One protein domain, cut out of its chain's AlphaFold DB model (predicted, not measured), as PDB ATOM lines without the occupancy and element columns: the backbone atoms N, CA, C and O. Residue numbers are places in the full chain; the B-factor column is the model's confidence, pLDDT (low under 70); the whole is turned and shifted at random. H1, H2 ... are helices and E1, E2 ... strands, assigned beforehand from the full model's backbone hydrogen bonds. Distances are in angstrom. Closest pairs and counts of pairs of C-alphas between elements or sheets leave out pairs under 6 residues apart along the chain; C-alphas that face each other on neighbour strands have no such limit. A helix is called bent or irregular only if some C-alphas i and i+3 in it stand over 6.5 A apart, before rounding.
ATOM      1  N   ALA A  43     -24.555 -13.357  39.516       38.47
ATOM      2  CA  ALA A  43     -25.525 -14.292  38.972       38.47
ATOM      3  C   ALA A  43     -26.541 -13.462  38.177       38.47
ATOM      4  O   ALA A  43     -27.643 -13.177  38.640       38.47
ATOM      5  N   GLN A  44     -26.148 -13.025  36.974       38.66
ATOM      6  CA  GLN A  44     -27.126 -12.834  35.921       38.66
ATOM      7  C   GLN A  44     -27.849 -14.168  35.868       38.66
ATOM      8  O   GLN A  44     -27.235 -15.194  35.569       38.66
ATOM      9  N   THR A  45     -29.096 -14.143  36.334       35.75
ATOM     10  CA  THR A  45     -30.017 -15.264  36.368       35.75
ATOM     11  C   THR A  45     -29.755 -16.076  35.121       35.75
ATOM     12  O   THR A  45     -29.835 -15.508  34.030       35.75
ATOM     13  N   ALA A  46     -29.345 -17.340  35.287       42.50
ATOM     14  CA  ALA A  46     -29.203 -18.262  34.174       42.50
ATOM     15  C   ALA A  46     -30.449 -18.054  33.325       42.50
ATOM     16  O   ALA A  46     -31.556 -18.268  33.827       42.50
ATOM     17  N   VAL A  47     -30.278 -17.481  32.131       43.44
ATOM     18  CA  VAL A  47     -31.405 -17.207  31.257       43.44
ATOM     19  C   VAL A  47     -31.860 -18.591  30.839       43.44
ATOM     20  O   VAL A  47     -31.344 -19.191  29.901       43.44
ATOM     21  N   LEU A  48     -32.779 -19.141  31.626       42.72
ATOM     22  CA  LEU A  48     -33.528 -20.344  31.350       42.72
ATOM     23  C   LEU A  48     -34.523 -19.980  30.243       42.72
ATOM     24  O   LEU A  48     -35.729 -20.115  30.406       42.72
ATOM     25  N   ASP A  49     -34.024 -19.442  29.129       43.09
ATOM     26  CA  ASP A  49     -34.815 -19.186  27.940       43.09
ATOM     27  C   ASP A  49     -34.947 -20.510  27.195       43.09
ATOM     28  O   ASP A  49     -34.378 -20.764  26.130       43.09
ATOM     29  N   THR A  50     -35.769 -21.383  27.770       48.81
ATOM     30  CA  THR A  50     -36.336 -22.551  27.095       48.81
ATOM     31  C   THR A  50     -37.170 -22.166  25.862       48.81
ATOM     32  O   THR A  50     -37.605 -23.051  25.132       48.81
ATOM     33  N   HIS A  51     -37.362 -20.868  25.585       50.25
ATOM     34  CA  HIS A  51     -38.076 -20.341  24.418       50.25
ATOM     35  C   HIS A  51     -37.185 -19.907  23.243       50.25
ATOM     36  O   HIS A  51     -37.709 -19.651  22.157       50.25
ATOM     37  N   ILE A  52     -35.860 -19.843  23.407       65.38
ATOM     38  CA  ILE A  52     -34.957 -19.479  22.310       65.38
ATOM     39  C   ILE A  52     -34.615 -20.734  21.494       65.38
ATOM     40  O   ILE A  52     -34.221 -21.767  22.035       65.38
ATOM     41  N   SER A  53     -34.761 -20.646  20.168       81.69
ATOM     42  CA  SER A  53     -34.405 -21.729  19.241       81.69
ATOM     43  C   SER A  53     -32.929 -22.119  19.375       81.69
ATOM     44  O   SER A  53     -32.060 -21.252  19.471       81.69
ATOM     45  N   ASP A  54     -32.623 -23.414  19.286       81.69
ATOM     46  CA  ASP A  54     -31.247 -23.929  19.345       81.69
ATOM     47  C   ASP A  54     -30.326 -23.323  18.274       81.69
ATOM     48  O   ASP A  54     -29.144 -23.089  18.526       81.69
ATOM     49  N   ARG A  55     -30.883 -22.941  17.117       81.31
ATOM     50  CA  ARG A  55     -30.164 -22.191  16.078       81.31
ATOM     51  C   ARG A  55     -29.720 -20.805  16.555       81.31
ATOM     52  O   ARG A  55     -28.658 -20.324  16.165       81.31
ATOM     53  N   VAL A  56     -30.550 -20.134  17.349       82.06
ATOM     54  CA  VAL A  56     -30.227 -18.815  17.907       82.06
ATOM     55  C   VAL A  56     -29.167 -18.962  18.993       82.06
ATOM     56  O   VAL A  56     -28.203 -18.204  18.960       82.06
ATOM     57  N   LYS A  57     -29.272 -19.981  19.859       83.50
ATOM     58  CA  LYS A  57     -28.241 -20.298  20.864       83.50
ATOM     59  C   LYS A  57     -26.881 -20.553  20.212       83.50
ATOM     60  O   LYS A  57     -25.892 -19.950  20.608       83.50
ATOM     61  N   GLU A  58     -26.830 -21.388  19.169       87.00
ATOM     62  CA  GLU A  58     -25.592 -21.652  18.417       87.00
ATOM     63  C   GLU A  58     -24.972 -20.353  17.878       87.00
ATOM     64  O   GLU A  58     -23.770 -20.119  18.021       87.00
ATOM     65  N   LYS A  59     -25.796 -19.481  17.286       83.69
ATOM     66  CA  LYS A  59     -25.331 -18.209  16.726       83.69
ATOM     67  C   LYS A  59     -24.867 -17.231  17.805       83.69
ATOM     68  O   LYS A  59     -23.882 -16.527  17.603       83.69
ATOM     69  N   GLU A  60     -25.558 -17.179  18.935       84.56
ATOM     70  CA  GLU A  60     -25.153 -16.369  20.082       84.56
ATOM     71  C   GLU A  60     -23.788 -16.821  20.601       84.56
ATOM     72  O   GLU A  60     -22.893 -15.991  20.751       84.56
ATOM     73  N   ILE A  61     -23.586 -18.131  20.761       86.00
ATOM     74  CA  ILE A  61     -22.299 -18.704  21.158       86.00
ATOM     75  C   ILE A  61     -21.206 -18.288  20.174       86.00
ATOM     76  O   ILE A  61     -20.173 -17.797  20.612       86.00
ATOM     77  N   GLN A  62     -21.427 -18.392  18.859       88.62
ATOM     78  CA  GLN A  62     -20.446 -17.926  17.866       88.62
ATOM     79  C   GLN A  62     -20.063 -16.452  18.084       88.62
ATOM     80  O   GLN A  62     -18.881 -16.129  18.180       88.62
ATOM     81  N   VAL A  63     -21.050 -15.569  18.264       85.62
ATOM     82  CA  VAL A  63     -20.806 -14.140  18.524       85.62
ATOM     83  C   VAL A  63     -20.046 -13.920  19.837       85.62
ATOM     84  O   VAL A  63     -19.183 -13.043  19.912       85.62
ATOM     85  N   LEU A  64     -20.343 -14.701  20.876       84.44
ATOM     86  CA  LEU A  64     -19.636 -14.636  22.153       84.44
ATOM     87  C   LEU A  64     -18.172 -15.065  22.011       84.44
ATOM     88  O   LEU A  64     -17.291 -14.370  22.513       84.44
ATOM     89  N   LEU A  65     -17.908 -16.153  21.286       87.94
ATOM     90  CA  LEU A  65     -16.564 -16.684  21.032       87.94
ATOM     91  C   LEU A  65     -15.697 -15.779  20.139       87.94
ATOM     92  O   LEU A  65     -14.461 -15.860  20.165       87.94
ATOM     93  N   ASP A  66     -16.336 -14.921  19.345       87.00
ATOM     94  CA  ASP A  66     -15.661 -13.899  18.549       87.00
ATOM     95  C   ASP A  66     -15.278 -12.673  19.383       87.00
ATOM     96  O   ASP A  66     -14.254 -12.044  19.114       87.00
ATOM     97  N   ARG A  67     -16.078 -12.337  20.403       84.69
ATOM     98  CA  ARG A  67     -15.884 -11.135  21.228       84.69
ATOM     99  C   ARG A  67     -15.060 -11.363  22.486       84.69
ATOM    100  O   ARG A  67     -14.465 -10.409  22.981       84.69
ATOM    101  N   TYR A  68     -15.061 -12.577  23.030       86.50
ATOM    102  CA  TYR A  68     -14.510 -12.854  24.352       86.50
ATOM    103  C   TYR A  68     -13.554 -14.049  24.357       86.50
ATOM    104  O   TYR A  68     -13.640 -14.967  23.539       86.50
ATOM    105  N   GLU A  69     -12.620 -14.022  25.306       87.94
ATOM    106  CA  GLU A  69     -11.720 -15.139  25.578       87.94
ATOM    107  C   GLU A  69     -12.364 -16.131  26.542       87.94
ATOM    108  O   GLU A  69     -12.926 -15.735  27.570       87.94
ATOM    109  N   ILE A  70     -12.235 -17.417  26.221       88.75
ATOM    110  CA  ILE A  70     -12.744 -18.496  27.057       88.75
ATOM    111  C   ILE A  70     -11.725 -18.746  28.173       88.75
ATOM    112  O   ILE A  70     -10.548 -19.031  27.926       88.75
ATOM    113  N   GLU A  71     -12.192 -18.654  29.412       85.75
ATOM    114  CA  GLU A  71     -11.445 -19.105  30.581       85.75
ATOM    115  C   GLU A  71     -11.555 -20.625  30.694       85.75
ATOM    116  O   GLU A  71     -10.537 -21.313  30.598       85.75
ATOM    117  N   ASP A  72     -12.790 -21.125  30.788       88.88
ATOM    118  CA  ASP A  72     -13.114 -22.540  30.957       88.88
ATOM    119  C   ASP A  72     -14.476 -22.890  30.326       88.88
ATOM    120  O   ASP A  72     -15.251 -22.006  29.945       88.88
ATOM    121  N   TYR A  73     -14.787 -24.176  30.195       90.06
ATOM    122  CA  TYR A  73     -16.070 -24.659  29.692       90.06
ATOM    123  C   TYR A  73     -16.452 -26.018  30.290       90.06
ATOM    124  O   TYR A  73     -15.603 -26.831  30.641       90.06
ATOM    125  N   VAL A  74     -17.756 -26.299  30.350       90.19
ATOM    126  CA  VAL A  74     -18.300 -27.593  30.787       90.19
ATOM    127  C   VAL A  74     -19.295 -28.105  29.756       90.19
ATOM    128  O   VAL A  74     -20.165 -27.365  29.294       90.19
ATOM    129  N   PHE A  75     -19.175 -29.388  29.423       90.50
ATOM    130  CA  PHE A  75     -20.096 -30.115  28.557       90.50
ATOM    131  C   PHE A  75     -20.763 -31.241  29.350       90.50
ATOM    132  O   PHE A  75     -20.073 -32.009  30.020       90.50
ATOM    133  N   ASP A  76     -22.081 -31.375  29.231       88.38
ATOM    134  CA  ASP A  76     -22.818 -32.561  29.672       88.38
ATOM    135  C   ASP A  76     -23.620 -33.103  28.487       88.38
ATOM    136  O   ASP A  76     -24.649 -32.557  28.085       88.38
ATOM    137  N   ASP A  77     -23.118 -34.202  27.921       87.94
ATOM    138  CA  ASP A  77     -23.695 -34.856  26.748       87.94
ATOM    139  C   ASP A  77     -25.055 -35.509  27.040       87.94
ATOM    140  O   ASP A  77     -25.861 -35.670  26.123       87.94
ATOM    141  N   THR A  78     -25.340 -35.850  28.302       85.12
ATOM    142  CA  THR A  78     -26.614 -36.467  28.704       85.12
ATOM    143  C   THR A  78     -27.731 -35.437  28.678       85.12
ATOM    144  O   THR A  78     -28.813 -35.692  28.150       85.12
ATOM    145  N   GLN A  79     -27.456 -34.251  29.221       85.88
ATOM    146  CA  GLN A  79     -28.416 -33.148  29.268       85.88
ATOM    147  C   GLN A  79     -28.330 -32.224  28.049       85.88
ATOM    148  O   GLN A  79     -29.120 -31.286  27.945       85.88
ATOM    149  N   LYS A  80     -27.379 -32.468  27.133       88.44
ATOM    150  CA  LYS A  80     -27.020 -31.552  26.035       88.44
ATOM    151  C   LYS A  80     -26.789 -30.136  26.568       88.44
ATOM    152  O   LYS A  80     -27.292 -29.148  26.024       88.44
ATOM    153  N   TYR A  81     -26.076 -30.064  27.687       86.44
ATOM    154  CA  TYR A  81     -25.815 -28.843  28.427       86.44
ATOM    155  C   TYR A  81     -24.402 -28.337  28.152       86.44
ATOM    156  O   TYR A  81     -23.443 -29.103  28.037       86.44
ATOM    157  N   LEU A  82     -24.294 -27.019  28.047       87.50
ATOM    158  CA  LEU A  82     -23.075 -26.291  27.757       87.50
ATOM    159  C   LEU A  82     -22.964 -25.102  28.707       87.50
ATOM    160  O   LEU A  82     -23.829 -24.226  28.695       87.50
ATOM    161  N   ALA A  83     -21.877 -25.033  29.468       86.56
ATOM    162  CA  ALA A  83     -21.482 -23.833  30.198       86.56
ATOM    163  C   ALA A  83     -20.178 -23.278  29.628       86.56
ATOM    164  O   ALA A  83     -19.244 -24.036  29.362       86.56
ATOM    165  N   ILE A  84     -20.106 -21.962  29.460       85.88
ATOM    166  CA  ILE A  84     -18.912 -21.246  29.008       85.88
ATOM    167  C   ILE A  84     -18.580 -20.177  30.045       85.88
ATOM    168  O   ILE A  84     -19.384 -19.276  30.298       85.88
ATOM    169  N   PHE A  85     -17.382 -20.264  30.610       86.75
ATOM    170  CA  PHE A  85     -16.830 -19.294  31.544       86.75
ATOM    171  C   PHE A  85     -15.859 -18.397  30.782       86.75
ATOM    172  O   PHE A  85     -14.875 -18.861  30.206       86.75
ATOM    173  N   MET A  86     -16.150 -17.103  30.735       84.62
ATOM    174  CA  MET A  86     -15.340 -16.126  30.017       84.62
ATOM    175  C   MET A  86     -14.338 -15.465  30.960       84.62
ATOM    176  O   MET A  86     -14.668 -15.153  32.103       84.62
ATOM    177  N   ARG A  87     -13.159 -15.101  30.442       80.81
ATOM    178  CA  ARG A  87     -12.114 -14.399  31.218       80.81
ATOM    179  C   ARG A  87     -12.545 -13.051  31.801       80.81
ATOM    180  O   ARG A  87     -11.916 -12.551  32.725       80.81
ATOM    181  N   ASN A  88     -13.605 -12.444  31.266       81.69
ATOM    182  CA  ASN A  88     -14.191 -11.217  31.815       81.69
ATOM    183  C   ASN A  88     -15.090 -11.470  33.046       81.69
ATOM    184  O   ASN A  88     -15.759 -10.545  33.502       81.69
ATOM    185  N   GLY A  89     -15.141 -12.707  33.548       79.25
ATOM    186  CA  GLY A  89     -15.935 -13.117  34.703       79.25
ATOM    187  C   GLY A  89     -17.389 -13.466  34.387       79.25
ATOM    188  O   GLY A  89     -18.112 -13.865  35.300       79.25
ATOM    189  N   LYS A  90     -17.836 -13.334  33.130       79.81
ATOM    190  CA  LYS A  90     -19.202 -13.698  32.725       79.81
ATOM    191  C   LYS A  90     -19.331 -15.191  32.465       79.81
ATOM    192  O   LYS A  90     -18.429 -15.824  31.918       79.81
ATOM    193  N   GLU A  91     -20.500 -15.718  32.791       84.50
ATOM    194  CA  GLU A  91     -20.859 -17.112  32.579       84.50
ATOM    195  C   GLU A  91     -22.086 -17.205  31.670       84.50
ATOM    196  O   GLU A  91     -23.061 -16.478  31.856       84.50
ATOM    197  N   TYR A  92     -22.036 -18.117  30.701       81.44
ATOM    198  CA  TYR A  92     -23.123 -18.381  29.764       81.44
ATOM    199  C   TYR A  92     -23.499 -19.856  29.820       81.44
ATOM    200  O   TYR A  92     -22.628 -20.720  29.712       81.44
ATOM    201  N   ARG A  93     -24.789 -20.151  29.993       85.88
ATOM    202  CA  ARG A  93     -25.312 -21.514  30.148       85.88
ATOM    203  C   ARG A  93     -26.388 -21.784  29.106       85.88
ATOM    204  O   ARG A  93     -27.302 -20.980  28.951       85.88
ATOM    205  N   TYR A  94     -26.305 -22.932  28.445       83.06
ATOM    206  CA  TYR A  94     -27.224 -23.342  27.389       83.06
ATOM    207  C   TYR A  94     -27.640 -24.802  27.574       83.06
ATOM    208  O   TYR A  94     -26.809 -25.661  27.854       83.06
ATOM    209  N   ILE A  95     -28.926 -25.083  27.366       86.06
ATOM    210  CA  ILE A  95     -29.469 -26.440  27.213       86.06
ATOM    211  C   ILE A  95     -30.036 -26.533  25.802       86.06
ATOM    212  O   ILE A  95     -30.823 -25.671  25.396       86.06
ATOM    213  N   PHE A  96     -29.636 -27.556  25.056       84.62
ATOM    214  CA  PHE A  96     -30.090 -27.794  23.689       84.62
ATOM    215  C   PHE A  96     -31.124 -28.916  23.648       84.62
ATOM    216  O   PHE A  96     -30.976 -29.944  24.308       84.62
ATOM    217  N   SER A  97     -32.150 -28.755  22.821       86.69
ATOM    218  CA  SER A  97     -33.111 -29.825  22.545       86.69
ATOM    219  C   SER A  97     -32.576 -30.751  21.450       86.69
ATOM    220  O   SER A  97     -32.669 -31.979  21.545       86.69
ATOM    221  N   ASP A  98     -31.950 -30.172  20.430       88.19
ATOM    222  CA  ASP A  98     -31.397 -30.865  19.276       88.19
ATOM    223  C   ASP A  98     -29.903 -31.195  19.465       88.19
ATOM    224  O   ASP A  98     -29.074 -30.353  19.822       88.19
ATOM    225  N   ALA A  99     -29.557 -32.462  19.220       88.56
ATOM    226  CA  ALA A  99     -28.199 -32.971  19.367       88.56
ATOM    227  C   ALA A  99     -27.229 -32.416  18.310       88.56
ATOM    228  O   ALA A  99     -26.035 -32.293  18.588       88.56
ATOM    229  N   GLU A 100     -27.708 -32.076  17.111       93.44
ATOM    230  CA  GLU A 100     -26.863 -31.529  16.051       93.44
ATOM    231  C   GLU A 100     -26.336 -30.143  16.438       93.44
ATOM    232  O   GLU A 100     -25.132 -29.886  16.342       93.44
ATOM    233  N   TYR A 101     -27.225 -29.275  16.925       90.62
ATOM    234  CA  TYR A 101     -26.879 -27.926  17.370       90.62
ATOM    235  C   TYR A 101     -25.953 -27.949  18.586       90.62
ATOM    236  O   TYR A 101     -24.946 -27.239  18.605       90.62
ATOM    237  N   TYR A 102     -26.228 -28.830  19.554       91.38
ATOM    238  CA  TYR A 102     -25.332 -29.058  20.686       91.38
ATOM    239  C   TYR A 102     -23.927 -29.477  20.234       91.38
ATOM    240  O   TYR A 102     -22.935 -28.892  20.666       91.38
ATOM    241  N   ARG A 103     -23.828 -30.453  19.321       93.81
ATOM    242  CA  ARG A 103     -22.539 -30.953  18.823       93.81
ATOM    243  C   ARG A 103     -21.730 -29.852  18.136       93.81
ATOM    244  O   ARG A 103     -20.541 -29.729  18.415       93.81
ATOM    245  N   LYS A 104     -22.366 -29.035  17.287       93.81
ATOM    246  CA  LYS A 104     -21.710 -27.892  16.626       93.81
ATOM    247  C   LYS A 104     -21.218 -26.857  17.635       93.81
ATOM    248  O   LYS A 104     -20.082 -26.398  17.545       93.81
ATOM    249  N   ALA A 105     -22.047 -26.508  18.618       90.94
ATOM    250  CA  ALA A 105     -21.667 -25.573  19.673       90.94
ATOM    251  C   ALA A 105     -20.477 -26.098  20.497       90.94
ATOM    252  O   ALA A 105     -19.502 -25.373  20.698       90.94
ATOM    253  N   LYS A 106     -20.520 -27.375  20.899       92.94
ATOM    254  CA  LYS A 106     -19.442 -28.069  21.617       92.94
ATOM    255  C   LYS A 106     -18.125 -28.031  20.841       92.94
ATOM    256  O   LYS A 106     -17.097 -27.638  21.391       92.94
ATOM    257  N   GLU A 107     -18.159 -28.396  19.561       94.69
ATOM    258  CA  GLU A 107     -16.983 -28.396  18.687       94.69
ATOM    259  C   GLU A 107     -16.386 -26.991  18.530       94.69
ATOM    260  O   GLU A 107     -15.173 -26.815  18.667       94.69
ATOM    261  N   ASN A 108     -17.230 -25.977  18.325       93.12
ATOM    262  CA  ASN A 108     -16.790 -24.590  18.194       93.12
ATOM    263  C   ASN A 108     -16.109 -24.074  19.468       93.12
ATOM    264  O   ASN A 108     -15.024 -23.496  19.387       93.12
ATOM    265  N   VAL A 109     -16.707 -24.309  20.642       92.31
ATOM    266  CA  VAL A 109     -16.139 -23.891  21.935       92.31
ATOM    267  C   VAL A 109     -14.792 -24.574  22.180       92.31
ATOM    268  O   VAL A 109     -13.797 -23.890  22.440       92.31
ATOM    269  N   ALA A 110     -14.726 -25.900  22.020       90.88
ATOM    270  CA  ALA A 110     -13.498 -26.666  22.236       90.88
ATOM    271  C   ALA A 110     -12.375 -26.231  21.280       90.88
ATOM    272  O   ALA A 110     -11.243 -25.979  21.703       90.88
ATOM    273  N   THR A 111     -12.697 -26.066  19.993       93.00
ATOM    274  CA  THR A 111     -11.739 -25.634  18.964       93.00
ATOM    275  C   THR A 111     -11.219 -24.227  19.241       93.00
ATOM    276  O   THR A 111     -10.019 -23.959  19.120       93.00
ATOM    277  N   ARG A 112     -12.107 -23.310  19.639       91.56
ATOM    278  CA  ARG A 112     -11.739 -21.925  19.936       91.56
ATOM    279  C   ARG A 112     -10.809 -21.840  21.141       91.56
ATOM    280  O   ARG A 112      -9.790 -21.155  21.046       91.56
ATOM    281  N   LYS A 113     -11.120 -22.559  22.223       91.56
ATOM    282  CA  LYS A 113     -10.277 -22.608  23.425       91.56
ATOM    283  C   LYS A 113      -8.900 -23.191  23.109       91.56
ATOM    284  O   LYS A 113      -7.895 -22.558  23.412       91.56
ATOM    285  N   HIS A 114      -8.846 -24.307  22.381       89.81
ATOM    286  CA  HIS A 114      -7.576 -24.898  21.961       89.81
ATOM    287  C   HIS A 114      -6.706 -23.912  21.166       89.81
ATOM    288  O   HIS A 114      -5.520 -23.751  21.453       89.81
ATOM    289  N   ARG A 115      -7.293 -23.187  20.203       87.69
ATOM    290  CA  ARG A 115      -6.560 -22.163  19.441       87.69
ATOM    291  C   ARG A 115      -6.043 -21.037  20.345       87.69
ATOM    292  O   ARG A 115      -4.913 -20.595  20.151       87.69
ATOM    293  N   GLN A 116      -6.841 -20.566  21.305       87.69
ATOM    294  CA  GLN A 116      -6.422 -19.531  22.260       87.69
ATOM    295  C   GLN A 116      -5.245 -20.001  23.122       87.69
ATOM    296  O   GLN A 116      -4.263 -19.271  23.257       87.69
ATOM    297  N   ASP A 117      -5.294 -21.231  23.630       84.94
ATOM    298  CA  ASP A 117      -4.230 -21.783  24.472       84.94
ATOM    299  C   ASP A 117      -2.917 -21.950  23.692       84.94
ATOM    300  O   ASP A 117      -1.850 -21.584  24.187       84.94
ATOM    301  N   VAL A 118      -2.986 -22.413  22.438       85.31
ATOM    302  CA  VAL A 118      -1.812 -22.512  21.553       85.31
ATOM    303  C   VAL A 118      -1.192 -21.137  21.294       85.31
ATOM    304  O   VAL A 118       0.032 -20.990  21.364       85.31
ATOM    305  N   LEU A 119      -2.010 -20.117  21.020       81.44
ATOM    306  CA  LEU A 119      -1.522 -18.749  20.815       81.44
ATOM    307  C   LEU A 119      -0.866 -18.193  22.083       81.44
ATOM    308  O   LEU A 119       0.225 -17.628  22.000       81.44
ATOM    309  N   TYR A 120      -1.480 -18.405  23.249       79.56
ATOM    310  CA  TYR A 120      -0.941 -17.947  24.527       79.56
ATOM    311  C   TYR A 120       0.405 -18.608  24.849       79.56
ATOM    312  O   TYR A 120       1.376 -17.921  25.167       79.56
ATOM    313  N   GLN A 121       0.503 -19.931  24.689       75.94
ATOM    314  CA  GLN A 121       1.763 -20.653  24.888       75.94
ATOM    315  C   GLN A 121       2.848 -20.213  23.901       75.94
ATOM    316  O   GLN A 121       4.016 -20.097  24.272       75.94
ATOM    317  N   THR A 122       2.477 -19.947  22.648       74.38
ATOM    318  CA  THR A 122       3.423 -19.471  21.631       74.38
ATOM    319  C   THR A 122       3.957 -18.088  21.992       74.38
ATOM    320  O   THR A 122       5.169 -17.881  21.989       74.38
ATOM    321  N   ALA A 123       3.077 -17.158  22.374       72.38
ATOM    322  CA  ALA A 123       3.470 -15.824  22.814       72.38
ATOM    323  C   ALA A 123       4.400 -15.883  24.036       72.38
ATOM    324  O   ALA A 123       5.444 -15.230  24.048       72.38
ATOM    325  N   LEU A 124       4.077 -16.727  25.022       76.38
ATOM    326  CA  LEU A 124       4.906 -16.919  26.212       76.38
ATOM    327  C   LEU A 124       6.314 -17.423  25.854       76.38
ATOM    328  O   LEU A 124       7.300 -16.896  26.366       76.38
ATOM    329  N   LYS A 125       6.425 -18.390  24.934       72.62
ATOM    330  CA  LYS A 125       7.718 -18.909  24.454       72.62
ATOM    331  C   LYS A 125       8.552 -17.837  23.755       72.62
ATOM    332  O   LYS A 125       9.756 -17.762  23.991       72.62
ATOM    333  N   VAL A 126       7.930 -16.996  22.926       73.19
ATOM    334  CA  VAL A 126       8.624 -15.893  22.239       73.19
ATOM    335  C   VAL A 126       9.148 -14.866  23.246       73.19
ATOM    336  O   VAL A 126      10.312 -14.473  23.165       73.19
ATOM    337  N   ILE A 127       8.330 -14.478  24.229       72.75
ATOM    338  CA  ILE A 127       8.741 -13.555  25.298       72.75
ATOM    339  C   ILE A 127       9.902 -14.151  26.105       72.75
ATOM    340  O   ILE A 127      10.904 -13.472  26.335       72.75
ATOM    341  N   ALA A 128       9.806 -15.429  26.484       73.81
ATOM    342  CA  ALA A 128      10.863 -16.124  27.214       73.81
ATOM    343  C   ALA A 128      12.177 -16.174  26.419       73.81
ATOM    344  O   ALA A 128      13.236 -15.863  26.964       73.81
ATOM    345  N   ALA A 129      12.123 -16.492  25.122       73.12
ATOM    346  CA  ALA A 129      13.303 -16.515  24.259       73.12
ATOM    347  C   ALA A 129      13.962 -15.127  24.141       73.12
ATOM    348  O   ALA A 129      15.188 -15.009  24.237       73.12
ATOM    349  N   GLY A 130      13.160 -14.066  23.997       72.06
ATOM    350  CA  GLY A 130      13.653 -12.688  23.991       72.06
ATOM    351  C   GLY A 130      14.366 -12.318  25.293       72.06
ATOM    352  O   GLY A 130      15.479 -11.793  25.266       72.06
ATOM    353  N   PHE A 131      13.776 -12.666  26.438       75.19
ATOM    354  CA  PHE A 131      14.374 -12.399  27.747       75.19
ATOM    355  C   PHE A 131      15.696 -13.154  27.960       75.19
ATOM    356  O   PHE A 131      16.684 -12.562  28.397       75.19
ATOM    357  N   ILE A 132      15.754 -14.437  27.582       75.75
ATOM    358  CA  ILE A 132      16.985 -15.248  27.641       75.75
ATOM    359  C   ILE A 132      18.092 -14.626  26.778       75.75
ATOM    360  O   ILE A 132      19.255 -14.599  27.181       75.75
ATOM    361  N   SER A 133      17.736 -14.070  25.619       69.56
ATOM    362  CA  SER A 133      18.697 -13.448  24.700       69.56
ATOM    363  C   SER A 133      19.318 -12.175  25.293       69.56
ATOM    364  O   SER A 133      20.525 -11.961  25.179       69.56
ATOM    365  N   ILE A 134      18.520 -11.362  25.995       77.62
ATOM    366  CA  ILE A 134      19.000 -10.170  26.714       77.62
ATOM    367  C   ILE A 134      19.943 -10.563  27.857       77.62
ATOM    368  O   ILE A 134      21.013  -9.970  28.001       77.62
ATOM    369  N   LEU A 135      19.594 -11.589  28.643       75.12
ATOM    370  CA  LEU A 135      20.478 -12.104  29.695       75.12
ATOM    371  C   LEU A 135      21.815 -12.603  29.126       75.12
ATOM    372  O   LEU A 135      22.863 -12.342  29.715       75.12
ATOM    373  N   GLY A 136      21.790 -13.269  27.968       73.88
ATOM    374  CA  GLY A 136      22.998 -13.700  27.261       73.88
ATOM    375  C   GLY A 136      23.907 -12.530  26.870       73.88
ATOM    376  O   GLY A 136      25.110 -12.576  27.120       73.88
ATOM    377  N   LEU A 137      23.337 -11.450  26.327       77.00
ATOM    378  CA  LEU A 137      24.086 -10.236  25.980       77.00
ATOM    379  C   LEU A 137      24.692  -9.547  27.208       77.00
ATOM    380  O   LEU A 137      25.845  -9.124  27.155       77.00
ATOM    381  N   LEU A 138      23.957  -9.474  28.321       74.38
ATOM    382  CA  LEU A 138      24.467  -8.908  29.575       74.38
ATOM    383  C   LEU A 138      25.620  -9.737  30.155       74.38
ATOM    384  O   LEU A 138      26.597  -9.169  30.640       74.38
ATOM    385  N   LEU A 139      25.535 -11.069  30.074       75.56
ATOM    386  CA  LEU A 139      26.618 -11.965  30.486       75.56
ATOM    387  C   LEU A 139      27.869 -11.774  29.624       75.56
ATOM    388  O   LEU A 139      28.964 -11.660  30.168       75.56
ATOM    389  N   ILE A 140      27.718 -11.701  28.298       75.56
ATOM    390  CA  ILE A 140      28.843 -11.459  27.385       75.56
ATOM    391  C   ILE A 140      29.458 -10.081  27.649       75.56
ATOM    392  O   ILE A 140      30.673  -9.986  27.798       75.56
ATOM    393  N   GLY A 141      28.637  -9.034  27.764       69.12
ATOM    394  CA  GLY A 141      29.099  -7.682  28.080       69.12
ATOM    395  C   GLY A 141      29.900  -7.634  29.381       69.12
ATOM    396  O   GLY A 141      30.995  -7.085  29.396       69.12
ATOM    397  N   ALA A 142      29.422  -8.298  30.437       70.38
ATOM    398  CA  ALA A 142      30.135  -8.383  31.711       70.38
ATOM    399  C   ALA A 142      31.476  -9.136  31.611       70.38
ATOM    400  O   ALA A 142      32.444  -8.741  32.255       70.38
ATOM    401  N   ILE A 143      31.558 -10.195  30.795       72.88
ATOM    402  CA  ILE A 143      32.813 -10.931  30.560       72.88
ATOM    403  C   ILE A 143      33.823 -10.063  29.800       72.88
ATOM    404  O   ILE A 143      35.009 -10.088  30.123       72.88
ATOM    405  N   VAL A 144      33.375  -9.305  28.792       73.00
ATOM    406  CA  VAL A 144      34.250  -8.397  28.031       73.00
ATOM    407  C   VAL A 144      34.769  -7.271  28.928       73.00
ATOM    408  O   VAL A 144      35.970  -7.014  28.923       73.00
ATOM    409  N   ASP A 145      33.906  -6.669  29.744       69.81
ATOM    410  CA  ASP A 145      34.271  -5.585  30.666       69.81
ATOM    411  C   ASP A 145      35.271  -6.061  31.742       69.81
ATOM    412  O   ASP A 145      36.262  -5.389  32.028       69.81
ATOM    413  N   GLU A 146      35.108  -7.287  32.265       61.56
ATOM    414  CA  GLU A 146      36.074  -7.900  33.194       61.56
ATOM    415  C   GLU A 146      37.431  -8.205  32.531       61.56
ATOM    416  O   GLU A 146      38.465  -8.224  33.206       61.56
ATOM    417  N   LYS A 147      37.447  -8.461  31.218       60.06
ATOM    418  CA  LYS A 147      38.679  -8.720  30.462       60.06
ATOM    419  C   LYS A 147      39.440  -7.430  30.144       60.06
ATOM    420  O   LYS A 147      40.662  -7.460  30.173       60.06
ATOM    421  N   ILE A 148      38.727  -6.332  29.880       58.19
ATOM    422  CA  ILE A 148      39.309  -5.012  29.585       58.19
ATOM    423  C   ILE A 148      39.803  -4.327  30.868       58.19
ATOM    424  O   ILE A 148      40.888  -3.769  30.872       58.19
ATOM    425  N   GLY A 149      39.078  -4.422  31.990       52.31
ATOM    426  CA  GLY A 149      39.494  -3.818  33.268       52.31
ATOM    427  C   GLY A 149      40.672  -4.504  33.983       52.31
ATOM    428  O   GLY A 149      40.968  -4.159  35.128       52.31
ATOM    429  N   LYS A 150      41.292  -5.514  33.360       51.44
ATOM    430  CA  LYS A 150      42.493  -6.218  33.847       51.44
ATOM    431  C   LYS A 150      43.751  -5.916  33.014       51.44
ATOM    432  O   LYS A 150      44.813  -6.417  33.386       51.44
TER     433      LYS A 150
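What this domain is: This is residues 43 to 150 of the 151 residues of an uncharacterized protein of Caldicellulosiruptor owensensis (UniProt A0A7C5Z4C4). A small compact head, in which two helices lie side by side over one face of a three-stranded sheet, sends out one very long helix that sticks out far beyond it as an arm. The first part of that helix, H2, lies next to the short helix H1 on the sheet E1 E2 E3, whose other face is bare; residues 118 to 150, of which 118 to 148 belong to H2, stand free and make the length of the whole. The printed part has 108 residues with two named helices and three named strands, in the order H1 E1 E2 E3 H2, and the class is mixed, helices and strands. The sheet's order is E1 - E2 - E3, antiparallel throughout. The whole is extended, with a radius of gyration of the C-alphas of 23.3 A and spans of 82 by 27 by 22 A, a rod in outline.

How they stand to each other: After residues 43 to 53, which hold no named element, comes H1, residues 54 to 67. A tight link of 2 residues joins it to E1, residues 70 to 76. E1, E2 at residues 81 to 86 and E3 at residues 91 to 95 form a meander, each strand the antiparallel neighbour of the one before. E1 and E2 are a hairpin, with 170 degrees between their directions; N 74 and O 83 are within hydrogen-bond range at 2.9 A, as are N 85 and O 72 at 2.8 A. E2 and E3 are a hairpin too, at 167 degrees, with N 84 and O 92 at 2.8 A. E1 and E3 are the edge strands, and E2 is the inner one. H1 is on this sheet at a height of 9.7 A. It lies over E2 and E3 and only just not over E1, on which 2 of its 14 C-alphas fall. It runs along the strands, at 16 degrees to E2 on the local plane. The closest C-alphas of H1 and E3 are those of Lys 57 and Tyr 94, 7.3 A apart. H2, residues 99 to 148, is on the same face of the sheet as H1, at a height of 8.6 A; its residues 102 to 117 come within 10 A of the sheet, C-alpha to C-alpha. It lies over E1 and E2 and only just not over E3, on which 2 of its C-alphas fall. It runs slantwise to the strands, at 34 degrees to E1 on the local plane. The closest C-alphas of E1 and H2 are those of Ile 70 and Lys 113, 6.0 A apart. H1 and H2 touch, H2 with residues 101 to 112 alone; the closest C-alphas are those of Glu 58 and Ala 105, 5.7 A apart. The two helices run the same way at a shallow tilt of 12 degrees. In both H1 and H2, every O i to N i+4 pair is within hydrogen-bond range.

Where its parts are: H1 begins with C-alpha 54 at (-31.247, -23.929, 19.345) and is 20.1 A long from first to last C-alpha. E1 measures 17.5 A, E2 16.6 A and E3 13.8 A. H2, with 50 residues, runs 73.8 A from C-alpha 99 at (-28.199, -32.971, 19.367) to C-alpha 148 at (39.309, -5.012, 29.585), and it is not bent.

The domain as a whole: The two C-alphas farthest apart are those of His 51 and Lys 150, 82.3 A. Without the stretch that stands free, the body of 75 residues spans 31 by 26 by 21 A, with a radius of gyration of 11.5 A. The four links between named elements are tight, and the printed part has no cut. The mean pLDDT of the printed part is 78.6; it is under 70 at residues 43 to 52, 133, 141 and 145 to 150 of this predicted model.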